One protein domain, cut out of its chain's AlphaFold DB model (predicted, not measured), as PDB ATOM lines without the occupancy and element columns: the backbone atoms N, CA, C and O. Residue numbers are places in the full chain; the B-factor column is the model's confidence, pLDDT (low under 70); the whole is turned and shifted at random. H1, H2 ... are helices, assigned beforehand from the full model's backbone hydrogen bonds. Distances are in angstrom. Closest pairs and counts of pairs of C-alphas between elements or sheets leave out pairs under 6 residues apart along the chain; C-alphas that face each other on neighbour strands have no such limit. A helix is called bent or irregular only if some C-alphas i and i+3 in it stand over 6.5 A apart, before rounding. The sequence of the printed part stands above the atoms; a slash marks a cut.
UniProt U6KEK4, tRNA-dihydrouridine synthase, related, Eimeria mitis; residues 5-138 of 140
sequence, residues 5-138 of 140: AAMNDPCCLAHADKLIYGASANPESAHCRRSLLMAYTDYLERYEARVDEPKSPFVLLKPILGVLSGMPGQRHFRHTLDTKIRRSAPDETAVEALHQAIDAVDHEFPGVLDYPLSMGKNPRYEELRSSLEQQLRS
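AT A GLANCE: This is residues 5 to 138 of the 140 residues of the protein "tRNA-dihydrouridine synthase, related" of Eimeria mitis (UniProt U6KEK4). Four helices, H4, H5, H6 and H7, run roughly along the longest axis as a loose bundle: H7 packs on the other three, though it meets H4 and H5 only near its first residues. The short helices H1, H2 and H3 lie to one side, where the chain folds back to H4, and H8 crosses one end of the bundle, with residues 133 to 138 sticking out. The printed part has 134 residues with eight named helices, H1 to H8 in chain order, and no named strand: an all-helix class. It is compact, with a radius of gyration of the C-alphas of 15.7 A and spans of 42 by 36 by 31 A.

IN THESE COORDINATES: Find C-alpha 33 at (271.902, 442.592, 589.248); from there H4, residues 33 to 48, the longest helix, runs 22.4 A. H7, residues 94 to 108, runs 21.5 A to C-alpha 108 at (280.641, 454.073, 595.323). Look for H6 in residues 74 to 87, 19.7 A long, and H5 in residues 57 to 64, 11.5 A long. H5 is irregular: its C-alphas 60 and 63 are 7.0 A apart. H1 is residues 5 to 8, H2 residues 10 to 13 and H3 residues 16 to 19. H8, residues 125 to 137, runs 18.2 A to C-alpha 137 at (287.201, 450.940, 574.087).

HOW THE PARTS SIT: Begin at H4: its residues 41 to 45 alone touch H7, through residues 94 to 98 alone, at a shallow tilt of 19 degrees, opposite ways; the closest C-alphas, of Thr 41 and Val 95, are 5.9 A apart. H7 is the hub. It forms a helical hairpin with H6, opposite ways at 37 degrees, only just a steep tilt; the closest C-alphas, of Phe 77 and Ala 101, are 5.3 A apart. H7 also touches H5, with residues 94 to 98 alone, at a steep tilt of 48 degrees; the C-alphas of Pro 57 and Ala 94 are closest, at 4.8 A. H5 and H6, another helical hairpin, only just touch, with 3 pairs of C-alphas within 8 A, the closest being those of Phe 58 and Ile 85, 5.7 A apart. H8 is apart from the other helices. In H4, H6, H7 and H8 every O i to N i+4 pair is within hydrogen-bond range, in H5 2 of 4; H1, H2 and H3 are too short for such a pair.

THE WHOLE: The C-alphas of Asp 52 and Glu 126 are farthest apart, at 47.2 A. The printed part has no cut. Look for the long links at residues 20 to 32 and 109 to 124. Confidence is under 70 at residues 88 to 90 and 125 to 138.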
ATOM      1  N   ALA A   5     265.258 432.133 602.319       95.50
ATOM      2  CA  ALA A   5     266.460 432.309 601.504       95.50
ATOM      3  C   ALA A   5     266.192 433.182 600.265       95.50
ATOM      4  O   ALA A   5     266.976 434.082 600.004       95.50
ATOM      5  N   ALA A   6     265.046 433.010 599.593       94.88
ATOM      6  CA  ALA A   6     264.660 433.843 598.451       94.88
ATOM      7  C   ALA A   6     264.362 435.296 598.857       94.88
ATOM      8  O   ALA A   6     264.662 436.219 598.114       94.88
ATOM      9  N   MET A   7     263.816 435.517 600.057       92.00
ATOM     10  CA  MET A   7     263.611 436.875 600.575       92.00
ATOM     11  C   MET A   7     264.934 437.562 600.950       92.00
ATOM     12  O   MET A   7     265.099 438.757 600.725       92.00
ATOM     13  N   ASN A   8     265.872 436.817 601.539       95.06
ATOM     14  CA  ASN A   8     267.170 437.350 601.959       95.06
ATOM     15  C   ASN A   8     268.130 437.569 600.783       95.06
ATOM     16  O   ASN A   8     269.017 438.416 600.871       95.06
ATOM     17  N   ASP A   9     267.983 436.776 599.728       96.44
ATOM     18  CA  ASP A   9     268.807 436.795 598.527       96.44
ATOM     19  C   ASP A   9     267.961 436.364 597.315       96.44
ATOM     20  O   ASP A   9     267.967 435.188 596.950       96.44
ATOM     21  N   PRO A  10     267.208 437.277 596.678       95.75
ATOM     22  CA  PRO A  10     266.368 436.933 595.529       95.75
ATOM     23  C   PRO A  10     267.187 436.393 594.348       95.75
ATOM     24  O   PRO A  10     266.708 435.560 593.582       95.75
ATOM     25  N   CYS A  11     268.457 436.788 594.247       96.56
ATOM     26  CA  CYS A  11     269.380 436.321 593.222       96.56
ATOM     27  C   CYS A  11     269.751 434.834 593.357       96.56
ATOM     28  O   CYS A  11     270.247 434.258 592.390       96.56
ATOM     29  N   CYS A  12     269.475 434.174 594.493       95.31
ATOM     30  CA  CYS A  12     269.739 432.735 594.638       95.31
ATOM     31  C   CYS A  12     268.898 431.858 593.692       95.31
ATOM     32  O   CYS A  12     269.216 430.686 593.500       95.31
ATOM     33  N   LEU A  13     267.848 432.421 593.083       95.12
ATOM     34  CA  LEU A  13     266.978 431.741 592.125       95.12
ATOM     35  C   LEU A  13     267.319 432.037 590.654       95.12
ATOM     36  O   LEU A  13     266.653 431.501 589.774       95.12
ATOM     37  N   ALA A  14     268.353 432.835 590.362       96.44
ATOM     38  CA  ALA A  14     268.659 433.317 589.007       96.44
ATOM     39  C   ALA A  14     268.857 432.205 587.956       96.44
ATOM     40  O   ALA A  14     268.673 432.425 586.763       96.44
ATOM     41  N   HIS A  15     269.242 431.000 588.378       95.88
ATOM     42  CA  HIS A  15     269.497 429.877 587.471       95.88
ATOM     43  C   HIS A  15     268.489 428.735 587.603       95.88
ATOM     44  O   HIS A  15     268.723 427.653 587.063       95.88
ATOM     45  N   ALA A  16     267.386 428.948 588.327       96.25
ATOM     46  CA  ALA A  16     266.393 427.909 588.573       96.25
ATOM     47  C   ALA A  16     265.776 427.380 587.269       96.25
ATOM     48  O   ALA A  16     265.642 426.168 587.115       96.25
ATOM     49  N   ASP A  17     265.475 428.258 586.313       97.19
ATOM     50  CA  ASP A  17     264.830 427.886 585.047       97.19
ATOM     51  C   ASP A  17     265.652 426.850 584.279       97.19
ATOM     52  O   ASP A  17     265.137 425.799 583.894       97.19
ATOM     53  N   LYS A  18     266.960 427.083 584.137       96.88
ATOM     54  CA  LYS A  18     267.856 426.130 583.475       96.88
ATOM     55  C   LYS A  18     268.166 424.907 584.339       96.88
ATOM     56  O   LYS A  18     268.107 423.783 583.850       96.88
ATOM     57  N   LEU A  19     268.538 425.110 585.606       96.31
ATOM     58  CA  LEU A  19     269.079 424.037 586.455       96.31
ATOM     59  C   LEU A  19     268.010 423.087 587.002       96.31
ATOM     60  O   LEU A  19     268.319 421.933 587.285       96.31
ATOM     61  N   ILE A  20     266.782 423.572 587.187       97.19
ATOM     62  CA  ILE A  20     265.692 422.819 587.820       97.19
ATOM     63  C   ILE A  20     264.602 422.478 586.809       97.19
ATOM     64  O   ILE A  20     264.113 421.352 586.807       97.19
ATOM     65  N   TYR A  21     264.229 423.428 585.948       97.12
ATOM     66  CA  TYR A  21     263.097 423.263 585.030       97.12
ATOM     67  C   TYR A  21     263.499 422.895 583.595       97.12
ATOM     68  O   TYR A  21     262.626 422.652 582.766       97.12
ATOM     69  N   GLY A  22     264.799 422.808 583.297       96.81
ATOM     70  CA  GLY A  22     265.296 422.387 581.986       96.81
ATOM     71  C   GLY A  22     265.022 423.385 580.856       96.81
ATOM     72  O   GLY A  22     265.012 422.991 579.691       96.81
ATOM     73  N   ALA A  23     264.794 424.663 581.177       97.50
ATOM     74  CA  ALA A  23     264.666 425.711 580.169       97.50
ATOM     75  C   ALA A  23     265.955 425.831 579.335       97.50
ATOM     76  O   ALA A  23     267.064 425.615 579.836       97.50
ATOM     77  N   SER A  24     265.824 426.216 578.062       96.69
ATOM     78  CA  SER A  24     266.975 426.390 577.162       96.69
ATOM     79  C   SER A  24     267.925 427.501 577.628       96.69
ATOM     80  O   SER A  24     269.138 427.403 577.438       96.69
ATOM     81  N   ALA A  25     267.383 428.533 578.278       95.19
ATOM     82  CA  ALA A  25     268.116 429.653 578.849       95.19
ATOM     83  C   ALA A  25     267.387 430.211 580.082       95.19
ATOM     84  O   ALA A  25     266.186 430.007 580.248       95.19
ATOM     85  N   ASN A  26     268.125 430.929 580.934       96.44
ATOM     86  CA  ASN A  26     267.529 431.779 581.967       96.44
ATOM     87  C   ASN A  26     267.084 433.113 581.332       96.44
ATOM     88  O   ASN A  26     267.654 433.496 580.305       96.44
ATOM     89  N   PRO A  27     266.114 433.833 581.921       96.50
ATOM     90  CA  PRO A  27     265.683 435.133 581.414       96.50
ATOM     91  C   PRO A  27     266.808 436.173 581.460       96.50
ATOM     92  O   PRO A  27     267.742 436.062 582.255       96.50
ATOM     93  N   GLU A  28     266.686 437.228 580.654       96.19
ATOM     94  CA  GLU A  28     267.659 438.329 580.606       96.19
ATOM     95  C   GLU A  28     267.867 438.985 581.978       96.19
ATOM     96  O   GLU A  28     268.998 439.241 582.382       96.19
ATOM     97  N   SER A  29     266.794 439.129 582.761       97.19
ATOM     98  CA  SER A  29     266.835 439.644 584.134       97.19
ATOM     99  C   SER A  29     267.680 438.798 585.098       97.19
ATOM    100  O   SER A  29     267.915 439.207 586.232       97.19
ATOM    101  N   ALA A  30     268.104 437.596 584.696       96.94
ATOM    102  CA  ALA A  30     268.979 436.723 585.467       96.94
ATOM    103  C   ALA A  30     270.461 436.815 585.056       96.94
ATOM    104  O   ALA A  30     271.277 436.034 585.553       96.94
ATOM    105  N   HIS A  31     270.830 437.748 584.173       95.62
ATOM    106  CA  HIS A  31     272.214 437.938 583.741       95.62
ATOM    107  C   HIS A  31     273.073 438.587 584.839       95.62
ATOM    108  O   HIS A  31     274.060 438.011 585.304       95.62
ATOM    109  N   CYS A  32     272.671 439.769 585.297       96.50
ATOM    110  CA  CYS A  32     273.343 440.533 586.346       96.50
ATOM    111  C   CYS A  32     272.323 441.265 587.229       96.50
ATOM    112  O   CYS A  32     271.121 441.299 586.952       96.50
ATOM    113  N   ARG A  33     272.791 441.884 588.314       97.12
ATOM    114  CA  ARG A  33     271.902 442.592 589.248       97.12
ATOM    115  C   ARG A  33     271.303 443.839 588.621       97.12
ATOM    116  O   ARG A  33     270.138 444.109 588.882       97.12
ATOM    117  N   ARG A  34     272.035 444.530 587.739       98.00
ATOM    118  CA  ARG A  34     271.485 445.638 586.950       98.00
ATOM    119  C   ARG A  34     270.287 445.177 586.126       98.00
ATOM    120  O   ARG A  34     269.218 445.750 586.277       98.00
ATOM    121  N   SER A  35     270.430 444.106 585.339       98.06
ATOM    122  CA  SER A  35     269.332 443.584 584.508       98.06
ATOM    123  C   SER A  35     268.094 443.194 585.328       98.06
ATOM    124  O   SER A  35     266.970 443.462 584.916       98.06
ATOM    125  N   LEU A  36     268.290 442.633 586.529       98.19
ATOM    126  CA  LEU A  36     267.197 442.326 587.452       98.19
ATOM    127  C   LEU A  36     266.490 443.596 587.924       98.19
ATOM    128  O   LEU A  36     265.263 443.655 587.909       98.19
ATOM    129  N   LEU A  37     267.257 444.593 588.369       98.38
ATOM    130  CA  LEU A  37     266.704 445.840 588.888       98.38
ATOM    131  C   LEU A  37     265.998 446.643 587.789       98.38
ATOM    132  O   LEU A  37     264.926 447.162 588.061       98.38
ATOM    133  N   MET A  38     266.522 446.667 586.560       98.38
ATOM    134  CA  MET A  38     265.859 447.293 585.405       98.38
ATOM    135  C   MET A  38     264.543 446.593 585.059       98.38
ATOM    136  O   MET A  38     263.509 447.243 584.968       98.38
ATOM    137  N   ALA A  39     264.529 445.257 584.998       98.38
ATOM    138  CA  ALA A  39     263.284 444.515 584.798       98.38
ATOM    139  C   ALA A  39     262.262 444.770 585.927       98.38
ATOM    140  O   ALA A  39     261.048 444.716 585.707       98.38
ATOM    141  N   TYR A  40     262.745 445.041 587.145       98.38
ATOM    142  CA  TYR A  40     261.895 445.426 588.266       98.38
ATOM    143  C   TYR A  40     261.383 446.864 588.150       98.38
ATOM    144  O   TYR A  40     260.207 447.088 588.425       98.38
ATOM    145  N   THR A  41     262.207 447.810 587.692       98.06
ATOM    146  CA  THR A  41     261.784 449.171 587.332       98.06
ATOM    147  C   THR A  41     260.639 449.123 586.323       98.06
ATOM    148  O   THR A  41     259.559 449.630 586.619       98.06
ATOM    149  N   ASP A  42     260.802 448.398 585.213       98.12
ATOM    150  CA  ASP A  42     259.761 448.250 584.184       98.12
ATOM    151  C   ASP A  42     258.462 447.651 584.745       98.12
ATOM    152  O   ASP A  42     257.354 447.893 584.251       98.12
ATOM    153  N   TYR A  43     258.571 446.768 585.741       97.69
ATOM    154  CA  TYR A  43     257.411 446.233 586.448       97.69
ATOM    155  C   TYR A  43     256.728 447.306 587.304       97.69
ATOM    156  O   TYR A  43     255.501 447.396 587.261       97.69
ATOM    157  N   LEU A  44     257.490 448.100 588.061       96.38
ATOM    158  CA  LEU A  44     256.960 449.160 588.920       96.38
ATOM    159  C   LEU A  44     256.244 450.234 588.097       96.38
ATOM    160  O   LEU A  44     255.102 450.552 588.411       96.38
ATOM    161  N   GLU A  45     256.838 450.690 586.994       95.88
ATOM    162  CA  GLU A  45     256.224 451.680 586.097       95.88
ATOM    163  C   GLU A  45     254.896 451.174 585.515       95.88
ATOM    164  O   GLU A  45     253.868 451.851 585.562       95.88
ATOM    165  N   ARG A  46     254.876 449.930 585.013       96.69
ATOM    166  CA  ARG A  46     253.642 449.311 584.505       96.69
ATOM    167  C   ARG A  46     252.608 449.080 585.600       96.69
ATOM    168  O   ARG A  46     251.417 449.068 585.299       96.69
ATOM    169  N   TYR A  47     253.042 448.812 586.828       94.75
ATOM    170  CA  TYR A  47     252.157 448.640 587.971       94.75
ATOM    171  C   TYR A  47     251.496 449.968 588.344       94.75
ATOM    172  O   TYR A  47     250.271 450.018 588.398       94.75
ATOM    173  N   GLU A  48     252.284 451.030 588.517       90.56
ATOM    174  CA  GLU A  48     251.808 452.377 588.853       90.56
ATOM    175  C   GLU A  48     250.861 452.928 587.776       90.56
ATOM    176  O   GLU A  48     249.818 453.479 588.107       90.56
ATOM    177  N   ALA A  49     251.128 452.670 586.493       92.06
ATOM    178  CA  ALA A  49     250.246 453.085 585.397       92.06
ATOM    179  C   ALA A  49     248.885 452.353 585.343       92.06
ATOM    180  O   ALA A  49     247.996 452.763 584.597       92.06
ATOM    181  N   ARG A  50     248.721 451.232 586.059       94.31
ATOM    182  CA  ARG A  50     247.519 450.374 586.000       94.31
ATOM    183  C   ARG A  50     246.609 450.493 587.215       94.31
ATOM    184  O   ARG A  50     245.523 449.917 587.187       94.31
ATOM    185  N   VAL A  51     247.063 451.133 588.287       92.38
ATOM    186  CA  VAL A  51     246.351 451.172 589.568       92.38
ATOM    187  C   VAL A  51     245.989 452.604 589.925       92.38
ATOM    188  O   VAL A  51     246.833 453.488 589.852       92.38
ATOM    189  N   ASP A  52     244.747 452.819 590.353       89.19
ATOM    190  CA  ASP A  52     244.292 454.147 590.786       89.19
ATOM    191  C   ASP A  52     244.938 454.564 592.119       89.19
ATOM    192  O   ASP A  52     245.183 455.744 592.360       89.19
ATOM    193  N   GLU A  53     245.246 453.587 592.981       88.38
ATOM    194  CA  GLU A  53     245.907 453.792 594.272       88.38
ATOM    195  C   GLU A  53     247.109 452.833 594.405       88.38
ATOM    196  O   GLU A  53     246.933 451.629 594.653       88.38
ATOM    197  N   PRO A  54     248.349 453.316 594.201       86.69
ATOM    198  CA  PRO A  54     249.534 452.478 594.301       86.69
ATOM    199  C   PRO A  54     249.821 452.082 595.752       86.69
ATOM    200  O   PRO A  54     249.620 452.836 596.703       86.69
ATOM    201  N   LYS A  55     250.352 450.868 595.934       89.62
ATOM    202  CA  LYS A  55     250.891 450.439 597.232       89.62
ATOM    203  C   LYS A  55     252.054 451.334 597.653       89.62
ATOM    204  O   LYS A  55     252.796 451.837 596.818       89.62
ATOM    205  N   SER A  56     252.278 451.431 598.963       88.12
ATOM    206  CA  SER A  56     253.399 452.212 599.484       88.12
ATOM    207  C   SER A  56     254.753 451.711 598.948       88.12
ATOM    208  O   SER A  56     254.958 450.490 598.843       88.12
ATOM    209  N   PRO A  57     255.725 452.613 598.699       89.25
ATOM    210  CA  PRO A  57     257.073 452.240 598.263       89.25
ATOM    211  C   PRO A  57     257.746 451.218 599.183       89.25
ATOM    212  O   PRO A  57     258.471 450.345 598.717       89.25
ATOM    213  N   PHE A  58     257.449 451.248 600.488       88.50
ATOM    214  CA  PHE A  58     257.919 450.230 601.432       88.50
ATOM    215  C   PHE A  58     257.522 448.811 601.015       88.50
ATOM    216  O   PHE A  58     258.346 447.900 601.058       88.50
ATOM    217  N   VAL A  59     256.263 448.607 600.622       91.19
ATOM    218  CA  VAL A  59     255.763 447.292 600.206       91.19
ATOM    219  C   VAL A  59     256.373 446.889 598.868       91.19
ATOM    220  O   VAL A  59     256.753 445.729 598.706       91.19
ATOM    221  N   LEU A  60     256.485 447.840 597.940       93.88
ATOM    222  CA  LEU A  60     256.995 447.606 596.593       93.88
ATOM    223  C   LEU A  60     258.503 447.331 596.574       93.88
ATOM    224  O   LEU A  60     258.943 446.453 595.857       93.88
ATOM    225  N   LEU A  61     259.310 447.999 597.394       94.31
ATOM    226  CA  LEU A  61     260.774 447.877 597.340       94.31
ATOM    227  C   LEU A  61     261.331 446.801 598.282       94.31
ATOM    228  O   LEU A  61     262.473 446.361 598.139       94.31
ATOM    229  N   LYS A  62     260.527 446.307 599.230       92.38
ATOM    230  CA  LYS A  62     260.927 445.230 600.148       92.38
ATOM    231  C   LYS A  62     261.495 443.972 599.457       92.38
ATOM    232  O   LYS A  62     262.481 443.446 599.981       92.38
ATOM    233  N   PRO A  63     260.945 443.472 598.329       94.56
ATOM    234  CA  PRO A  63     261.446 442.266 597.663       94.56
ATOM    235  C   PRO A  63     262.889 442.377 597.158       94.56
ATOM    236  O   PRO A  63     263.588 441.369 597.091       94.56
ATOM    237  N   ILE A  64     263.354 443.586 596.835       96.38
ATOM    238  CA  ILE A  64     264.674 443.800 596.229       96.38
ATOM    239  C   ILE A  64     265.763 444.179 597.241       96.38
ATOM    240  O   ILE A  64     266.938 444.240 596.889       96.38
ATOM    241  N   LEU A  65     265.433 444.343 598.528       95.06
ATOM    242  CA  LEU A  65     266.407 444.711 599.572       95.06
ATOM    243  C   LEU A  65     267.567 443.705 599.730       95.06
ATOM    244  O   LEU A  65     268.582 444.016 600.364       95.06
ATOM    245  N   GLY A  66     267.396 442.477 599.240       95.94
ATOM    246  CA  GLY A  66     268.391 441.407 599.273       95.94
ATOM    247  C   GLY A  66     269.218 441.253 597.994       95.94
ATOM    248  O   GLY A  66     270.058 440.363 597.954       95.94
ATOM    249  N   VAL A  67     269.013 442.061 596.946       97.19
ATOM    250  CA  VAL A  67     269.637 441.837 595.618       97.19
ATOM    251  C   VAL A  67     271.170 441.787 595.681       97.19
ATOM    252  O   VAL A  67     271.804 440.962 595.023       97.19
ATOM    253  N   LEU A  68     271.779 442.606 596.537       97.00
ATOM    254  CA  LEU A  68     273.228 442.618 596.775       97.00
ATOM    255  C   LEU A  68     273.659 441.757 597.975       97.00
ATOM    256  O   LEU A  68     274.719 441.982 598.546       97.00
ATOM    257  N   SER A  69     272.857 440.782 598.404       95.94
ATOM    258  CA  SER A  69     273.154 439.960 599.584       95.94
ATOM    259  C   SER A  69     274.508 439.256 599.483       95.94
ATOM    260  O   SER A  69     274.699 438.395 598.621       95.94
ATOM    261  N   GLY A  70     275.435 439.592 600.385       93.81
ATOM    262  CA  GLY A  70     276.798 439.058 600.405       93.81
ATOM    263  C   GLY A  70     277.748 439.708 599.396       93.81
ATOM    264  O   GLY A  70     278.811 439.150 599.156       93.81
ATOM    265  N   MET A  71     277.378 440.849 598.809       94.25
ATOM    266  CA  MET A  71     278.223 441.621 597.899       94.25
ATOM    267  C   MET A  71     278.627 442.977 598.489       94.25
ATOM    268  O   MET A  71     277.936 443.513 599.366       94.25
ATOM    269  N   PRO A  72     279.698 443.595 597.963       93.38
ATOM    270  CA  PRO A  72     279.920 445.025 598.136       93.38
ATOM    271  C   PRO A  72     278.693 445.848 597.711       93.38
ATOM    272  O   PRO A  72     277.856 445.389 596.937       93.38
ATOM    273  N   GLY A  73     278.539 447.055 598.252       93.94
ATOM    274  CA  GLY A  73     277.376 447.899 597.962       93.94
ATOM    275  C   GLY A  73     276.080 447.515 598.675       93.94
ATOM    276  O   GLY A  73     275.210 448.371 598.800       93.94
ATOM    277  N   GLN A  74     275.948 446.312 599.255       95.75
ATOM    278  CA  GLN A  74     274.711 445.887 599.933       95.75
ATOM    279  C   GLN A  74     274.228 446.886 600.985       95.75
ATOM    280  O   GLN A  74     273.045 447.226 601.041       95.75
ATOM    281  N   ARG A  75     275.140 447.335 601.854       95.19
ATOM    282  CA  ARG A  75     274.797 448.267 602.930       95.19
ATOM    283  C   ARG A  75     274.363 449.620 602.371       95.19
ATOM    284  O   ARG A  75     273.398 450.169 602.889       95.19
ATOM    285  N   HIS A  76     275.044 450.125 601.341       94.62
ATOM    286  CA  HIS A  76     274.681 451.377 600.673       94.62
ATOM    287  C   HIS A  76     273.326 451.268 599.991       94.62
ATOM    288  O   HIS A  76     272.425 452.013 600.350       94.62
ATOM    289  N   PHE A  77     273.131 450.266 599.134       97.00
ATOM    290  CA  PHE A  77     271.866 450.026 598.446       97.00
ATOM    291  C   PHE A  77     270.681 449.961 599.412       97.00
ATOM    292  O   PHE A  77     269.701 450.692 599.274       97.00
ATOM    293  N   ARG A  78     270.799 449.121 600.451       95.06
ATOM    294  CA  ARG A  78     269.753 448.983 601.468       95.06
ATOM    295  C   ARG A  78     269.512 450.289 602.197       95.06
ATOM    296  O   ARG A  78     268.357 450.641 602.377       95.06
ATOM    297  N   HIS A  79     270.570 450.976 602.627       93.56
ATOM    298  CA  HIS A  79     270.450 452.232 603.356       93.56
ATOM    299  C   HIS A  79     269.786 453.322 602.515       93.56
ATOM    300  O   HIS A  79     268.942 454.039 603.047       93.56
ATOM    301  N   THR A  80     270.119 453.425 601.227       93.31
ATOM    302  CA  THR A  80     269.519 454.398 600.312       93.31
ATOM    303  C   THR A  80     268.028 454.130 600.148       93.31
ATOM    304  O   THR A  80     267.237 455.024 600.439       93.31
ATOM    305  N   LEU A  81     267.629 452.894 599.817       93.00
ATOM    306  CA  LEU A  81     266.210 452.524 599.717       93.00
ATOM    307  C   LEU A  81     265.462 452.787 601.025       93.00
ATOM    308  O   LEU A  81     264.425 453.438 601.033       93.00
ATOM    309  N   ASP A  82     266.006 452.324 602.148       89.12
ATOM    310  CA  ASP A  82     265.399 452.495 603.466       89.12
ATOM    311  C   ASP A  82     265.230 453.968 603.858       89.12
ATOM    312  O   ASP A  82     264.229 454.347 604.468       89.12
ATOM    313  N   THR A  83     266.241 454.787 603.566       88.44
ATOM    314  CA  THR A  83     266.228 456.219 603.866       88.44
ATOM    315  C   THR A  83     265.200 456.919 603.006       88.44
ATOM    316  O   THR A  83     264.464 457.748 603.531       88.44
ATOM    317  N   LYS A  84     265.116 456.551 601.728       83.00
ATOM    318  CA  LYS A  84     264.144 457.091 600.788       83.00
ATOM    319  C   LYS A  84     262.741 456.718 601.221       83.00
ATOM    320  O   LYS A  84     262.047 457.575 601.736       83.00
ATOM    321  N   ILE A  85     262.421 455.434 601.306       81.25
ATOM    322  CA  ILE A  85     261.122 454.938 601.788       81.25
ATOM    323  C   ILE A  85     260.638 455.612 603.092       81.25
ATOM    324  O   ILE A  85     259.436 455.788 603.277       81.25
ATOM    325  N   ARG A  86     261.544 455.972 604.017       79.50
ATOM    326  CA  ARG A  86     261.198 456.639 605.287       79.50
ATOM    327  C   ARG A  86     261.159 458.171 605.243       79.50
ATOM    328  O   ARG A  86     260.512 458.753 606.107       79.50
ATOM    329  N   ARG A  87     261.904 458.822 604.345       72.50
ATOM    330  CA  ARG A  87     262.077 460.291 604.297       72.50
ATOM    331  C   ARG A  87     261.569 460.931 603.008       72.50
ATOM    332  O   ARG A  87     261.638 462.152 602.897       72.50
ATOM    333  N   SER A  88     261.130 460.124 602.053       60.47
ATOM    334  CA  SER A  88     260.570 460.553 600.783       60.47
ATOM    335  C   SER A  88     259.492 461.601 601.011       60.47
ATOM    336  O   SER A  88     258.653 461.467 601.907       60.47
ATOM    337  N   ALA A  89     259.538 462.653 600.193       60.53
ATOM    338  CA  ALA A  89     258.413 463.560 600.045       60.53
ATOM    339  C   ALA A  89     257.166 462.748 599.631       60.53
ATOM    340  O   ALA A  89     257.325 461.650 599.091       60.53
ATOM    341  N   PRO A  90     255.943 463.261 599.853       65.12
ATOM    342  CA  PRO A  90     254.705 462.560 599.497       65.12
ATOM    343  C   PRO A  90     254.660 462.045 598.050       65.12
ATOM    344  O   PRO A  90     253.945 461.085 597.780       65.12
ATOM    345  N   ASP A  91     255.449 462.657 597.163       73.19
ATOM    346  CA  ASP A  91     255.421 462.436 595.721       73.19
ATOM    347  C   ASP A  91     256.572 461.561 595.184       73.19
ATOM    348  O   ASP A  91     256.584 461.267 593.993       73.19
ATOM    349  N   GLU A  92     257.548 461.144 596.008       83.00
ATOM    350  CA  GLU A  92     258.658 460.306 595.510       83.00
ATOM    351  C   GLU A  92     258.187 458.856 595.307       83.00
ATOM    352  O   GLU A  92     257.775 458.160 596.244       83.00
ATOM    353  N   THR A  93     258.261 458.401 594.060       88.94
ATOM    354  CA  THR A  93     257.793 457.087 593.603       88.94
ATOM    355  C   THR A  93     258.756 455.960 593.989       88.94
ATOM    356  O   THR A  93     259.927 456.170 594.325       88.94
ATOM    357  N   ALA A  94     258.285 454.709 593.907       92.31
ATOM    358  CA  ALA A  94     259.154 453.553 594.128       92.31
ATOM    359  C   ALA A  94     260.263 453.464 593.063       92.31
ATOM    360  O   ALA A  94     261.386 453.060 593.376       92.31
ATOM    361  N   VAL A  95     259.954 453.870 591.828       94.50
ATOM    362  CA  VAL A  95     260.891 453.922 590.700       94.50
ATOM    363  C   VAL A  95     262.023 454.915 590.965       94.50
ATOM    364  O   VAL A  95     263.193 454.552 590.858       94.50
ATOM    365  N   GLU A  96     261.703 456.139 591.388       92.62
ATOM    366  CA  GLU A  96     262.712 457.161 591.697       92.62
ATOM    367  C   GLU A  96     263.633 456.729 592.842       92.62
ATOM    368  O   GLU A  96     264.856 456.856 592.743       92.62
ATOM    369  N   ALA A  97     263.068 456.156 593.910       93.38
ATOM    370  CA  ALA A  97     263.853 455.627 595.021       93.38
ATOM    371  C   ALA A  97     264.791 454.488 594.579       93.38
ATOM    372  O   ALA A  97     265.924 454.394 595.066       93.38
ATOM    373  N   LEU A  98     264.343 453.632 593.653       96.31
ATOM    374  CA  LEU A  98     265.157 452.561 593.087       96.31
ATOM    375  C   LEU A  98     266.300 453.104 592.222       96.31
ATOM    376  O   LEU A  98     267.444 452.702 592.439       96.31
ATOM    377  N   HIS A  99     266.033 454.039 591.308       96.25
ATOM    378  CA  HIS A  99     267.077 454.656 590.483       96.25
ATOM    379  C   HIS A  99     268.166 455.309 591.332       96.25
ATOM    380  O   HIS A  99     269.343 455.018 591.154       96.25
ATOM    381  N   GLN A 100     267.790 456.066 592.357       94.50
ATOM    382  CA  GLN A 100     268.775 456.684 593.242       94.50
ATOM    383  C   GLN A 100     269.599 455.659 594.034       94.50
ATOM    384  O   GLN A 100     270.772 455.890 594.328       94.50
ATOM    385  N   ALA A 101     269.011 454.518 594.404       96.31
ATOM    386  CA  ALA A 101     269.754 453.438 595.048       96.31
ATOM    387  C   ALA A 101     270.740 452.757 594.088       96.31
ATOM    388  O   ALA A 101     271.815 452.350 594.528       96.31
ATOM    389  N   ILE A 102     270.392 452.648 592.805       97.62
ATOM    390  CA  ILE A 102     271.275 452.153 591.742       97.62
ATOM    391  C   ILE A 102     272.432 453.127 591.533       97.62
ATOM    392  O   ILE A 102     273.582 452.715 591.665       97.62
ATOM    393  N   ASP A 103     272.138 454.414 591.348       96.50
ATOM    394  CA  ASP A 103     273.143 455.466 591.160       96.50
ATOM    395  C   ASP A 103     274.117 455.539 592.343       96.50
ATOM    396  O   ASP A 103     275.331 455.644 592.165       96.50
ATOM    397  N   ALA A 104     273.606 455.422 593.574       95.19
ATOM    398  CA  ALA A 104     274.434 455.408 594.778       95.19
ATOM    399  C   ALA A 104     275.396 454.209 594.823       95.19
ATOM    400  O   ALA A 104     276.513 454.331 595.332       95.19
ATOM    401  N   VAL A 105     274.979 453.044 594.315       96.12
ATOM    402  CA  VAL A 105     275.860 451.874 594.208       96.12
ATOM    403  C   VAL A 105     276.858 452.053 593.074       96.12
ATOM    404  O   VAL A 105     278.023 451.744 593.282       96.12
ATOM    405  N   ASP A 106     276.444 452.561 591.917       95.06
ATOM    406  CA  ASP A 106     277.343 452.772 590.779       95.06
ATOM    407  C   ASP A 106     278.439 453.792 591.078       95.06
ATOM    408  O   ASP A 106     279.582 453.615 590.655       95.06
ATOM    409  N   HIS A 107     278.109 454.824 591.852       92.94
ATOM    410  CA  HIS A 107     279.068 455.832 592.278       92.94
ATOM    411  C   HIS A 107     280.138 455.262 593.222       92.94
ATOM    412  O   HIS A 107     281.331 455.450 592.990       92.94
ATOM    413  N   GLU A 108     279.723 454.559 594.279       93.12
ATOM    414  CA  GLU A 108     280.641 454.073 595.323       93.12
ATOM    415  C   GLU A 108     281.301 452.728 594.958       93.12
ATOM    416  O   GLU A 108     282.435 452.439 595.344       93.12
ATOM    417  N   PHE A 109     280.598 451.886 594.199       92.38
ATOM    418  CA  PHE A 109     280.975 450.511 593.865       92.38
ATOM    419  C   PHE A 109     280.794 450.227 592.358       92.38
ATOM    420  O   PHE A 109     280.005 449.350 591.977       92.38
ATOM    421  N   PRO A 110     281.534 450.929 591.481       90.75
ATOM    422  CA  PRO A 110     281.351 450.842 590.035       90.75
ATOM    423  C   PRO A 110     281.502 449.407 589.511       90.75
ATOM    424  O   PRO A 110     282.435 448.685 589.874       90.75
ATOM    425  N   GLY A 111     280.565 448.997 588.652       90.50
ATOM    426  CA  GLY A 111     280.532 447.679 588.010       90.50
ATOM    427  C   GLY A 111     279.999 446.534 588.881       90.50
ATOM    428  O   GLY A 111     279.799 445.429 588.378       90.50
ATOM    429  N   VAL A 112     279.716 446.750 590.173       93.88
ATOM    430  CA  VAL A 112     279.186 445.683 591.047       93.88
ATOM    431  C   VAL A 112     277.811 445.194 590.598       93.88
ATOM    432  O   VAL A 112     277.532 443.995 590.685       93.88
ATOM    433  N   LEU A 113     276.953 446.092 590.109       95.94
ATOM    434  CA  LEU A 113     275.628 445.725 589.606       95.94
ATOM    435  C   LEU A 113     275.703 444.903 588.313       95.94
ATOM    436  O   LEU A 113     274.841 444.054 588.073       95.94
ATOM    437  N   ASP A 114     276.749 445.116 587.521       94.88
ATOM    438  CA  ASP A 114     276.987 444.447 586.242       94.88
ATOM    439  C   ASP A 114     277.686 443.094 586.395       94.88
ATOM    440  O   ASP A 114     277.700 442.296 585.458       94.88
ATOM    441  N   TYR A 115     278.210 442.790 587.588       93.19
ATOM    442  CA  TYR A 115     278.867 441.517 587.854       93.19
ATOM    443  C   TYR A 115     277.911 440.332 587.595       93.19
ATOM    444  O   TYR A 115     276.831 440.275 588.210       93.19
ATOM    445  N   PRO A 116     278.285 439.371 586.724       94.06
ATOM    446  CA  PRO A 116     277.392 438.288 586.329       94.06
ATOM    447  C   PRO A 116     276.936 437.435 587.512       94.06
ATOM    448  O   PRO A 116     277.736 437.009 588.348       94.06
ATOM    449  N   LEU A 117     275.644 437.109 587.548       94.25
ATOM    450  CA  LEU A 117     275.059 436.263 588.592       94.25
ATOM    451  C   LEU A 117     275.636 434.838 588.591       94.25
ATOM    452  O   LEU A 117     275.703 434.203 589.643       94.25
ATOM    453  N   SER A 118     276.146 434.380 587.445       91.38
ATOM    454  CA  SER A 118     276.817 433.086 587.287       91.38
ATOM    455  C   SER A 118     278.205 433.010 587.927       91.38
ATOM    456  O   SER A 118     278.709 431.910 588.137       91.38
ATOM    457  N   MET A 119     278.833 434.149 588.236       88.69
ATOM    458  CA  MET A 119     280.198 434.216 588.780       88.69
ATOM    459  C   MET A 119     280.231 434.305 590.318       88.69
ATOM    460  O   MET A 119     281.287 434.452 590.930       88.69
ATOM    461  N   GLY A 120     279.077 434.179 590.980       85.94
ATOM    462  CA  GLY A 120     278.967 434.214 592.437       85.94
ATOM    463  C   GLY A 120     278.864 435.634 593.006       85.94
ATOM    464  O   GLY A 120     278.205 436.503 592.437       85.94
ATOM    465  N   LYS A 121     279.436 435.855 594.197       87.56
ATOM    466  CA  LYS A 121     279.220 437.077 595.006       87.56
ATOM    467  C   LYS A 121     280.488 437.859 595.351       87.56
ATOM    468  O   LYS A 121     280.407 438.849 596.067       87.56
ATOM    469  N   ASN A 122     281.639 437.433 594.841       84.94
ATOM    470  CA  ASN A 122     282.930 438.053 595.126       84.94
ATOM    471  C   ASN A 122     283.453 438.752 593.867       84.94
ATOM    472  O   ASN A 122     284.311 438.189 593.184       84.94
ATOM    473  N   PRO A 123     282.933 439.948 593.530       81.88
ATOM    474  CA  PRO A 123     283.436 440.693 592.393       81.88
ATOM    475  C   PRO A 123     284.897 441.052 592.650       81.88
ATOM    476  O   PRO A 123     285.238 441.694 593.647       81.88
ATOM    477  N   ARG A 124     285.778 440.629 591.749       75.88
ATOM    478  CA  ARG A 124     287.165 441.080 591.745       75.88
ATOM    479  C   ARG A 124     287.191 442.415 591.020       75.88
ATOM    480  O   ARG A 124     287.042 442.467 589.806       75.88
ATOM    481  N   TYR A 125     287.331 443.505 591.768       66.44
ATOM    482  CA  TYR A 125     287.291 444.862 591.208       66.44
ATOM    483  C   TYR A 125     288.328 445.111 590.111       66.44
ATOM    484  O   TYR A 125     288.089 445.924 589.221       66.44
ATOM    485  N   GLU A 126     289.450 444.391 590.151       64.56
ATOM    486  CA  GLU A 126     290.443 444.366 589.077       64.56
ATOM    487  C   GLU A 126     289.807 443.921 587.747       64.56
ATOM    488  O   GLU A 126     289.954 444.608 586.743       64.56
ATOM    489  N   GLU A 127     288.998 442.856 587.764       61.41
ATOM    490  CA  GLU A 127     288.296 442.301 586.596       61.41
ATOM    491  C   GLU A 127     287.124 443.198 586.136       61.41
ATOM    492  O   GLU A 127     286.853 443.312 584.937       61.41
ATOM    493  N   LEU A 128     286.454 443.884 587.075       64.81
ATOM    494  CA  LEU A 128     285.373 444.835 586.773       64.81
ATOM    495  C   LEU A 128     285.881 446.081 586.041       64.81
ATOM    496  O   LEU A 128     285.278 446.491 585.051       64.81
ATOM    497  N   ARG A 129     287.002 446.662 586.493       59.50
ATOM    498  CA  ARG A 129     287.629 447.812 585.820       59.50
ATOM    499  C   ARG A 129     288.097 447.446 584.417       59.50
ATOM    500  O   ARG A 129     287.834 448.200 583.491       59.50
ATOM    501  N   SER A 130     288.708 446.271 584.241       57.59
ATOM    502  CA  SER A 130     289.137 445.795 582.920       57.59
ATOM    503  C   SER A 130     287.967 445.602 581.949       57.59
ATOM    504  O   SER A 130     288.086 445.969 580.784       57.59
ATOM    505  N   SER A 131     286.831 445.075 582.422       56.97
ATOM    506  CA  SER A 131     285.635 444.862 581.590       56.97
ATOM    507  C   SER A 131     284.971 446.186 581.187       56.97
ATOM    508  O   SER A 131     284.643 446.372 580.018       56.97
ATOM    509  N   LEU A 132     284.856 447.137 582.123       58.09
ATOM    510  CA  LEU A 132     284.382 448.502 581.856       58.09
ATOM    511  C   LEU A 132     285.296 449.238 580.868       58.09
ATOM    512  O   LEU A 132     284.819 449.848 579.916       58.09
ATOM    513  N   GLU A 133     286.617 449.147 581.047       56.97
ATOM    514  CA  GLU A 133     287.594 449.739 580.129       56.97
ATOM    515  C   GLU A 133     287.568 449.090 578.738       56.97
ATOM    516  O   GLU A 133     287.770 449.785 577.744       56.97
ATOM    517  N   GLN A 134     287.308 447.782 578.635       54.88
ATOM    518  CA  GLN A 134     287.153 447.088 577.352       54.88
ATOM    519  C   GLN A 134     285.847 447.453 576.635       54.88
ATOM    520  O   GLN A 134     285.870 447.647 575.419       54.88
ATOM    521  N   GLN A 135     284.738 447.601 577.369       54.44
ATOM    522  CA  GLN A 135     283.463 448.071 576.818       54.44
ATOM    523  C   GLN A 135     283.554 449.529 576.348       54.44
ATOM    524  O   GLN A 135     283.095 449.848 575.259       54.44
ATOM    525  N   LEU A 136     284.230 450.405 577.098       55.34
ATOM    526  CA  LEU A 136     284.463 451.803 576.702       55.34
ATOM    527  C   LEU A 136     285.401 451.951 575.489       55.34
ATOM    528  O   LEU A 136     285.367 452.973 574.807       55.34
ATOM    529  N   ARG A 137     286.259 450.956 575.224       48.25
ATOM    530  CA  ARG A 137     287.201 450.940 574.087       48.25
ATOM    531  C   ARG A 137     286.645 450.291 572.823       48.25
ATOM    532  O   ARG A 137     287.296 450.392 571.786       48.25
ATOM    533  N   SER A 138     285.483 449.650 572.901       43.38
ATOM    534  CA  SER A 138     284.786 449.082 571.747       43.38
ATOM    535  C   SER A 138     283.503 449.880 571.517       43.38
ATOM    536  O   SER A 138     282.441 449.436 571.949       43.38
TER     537      SER A 138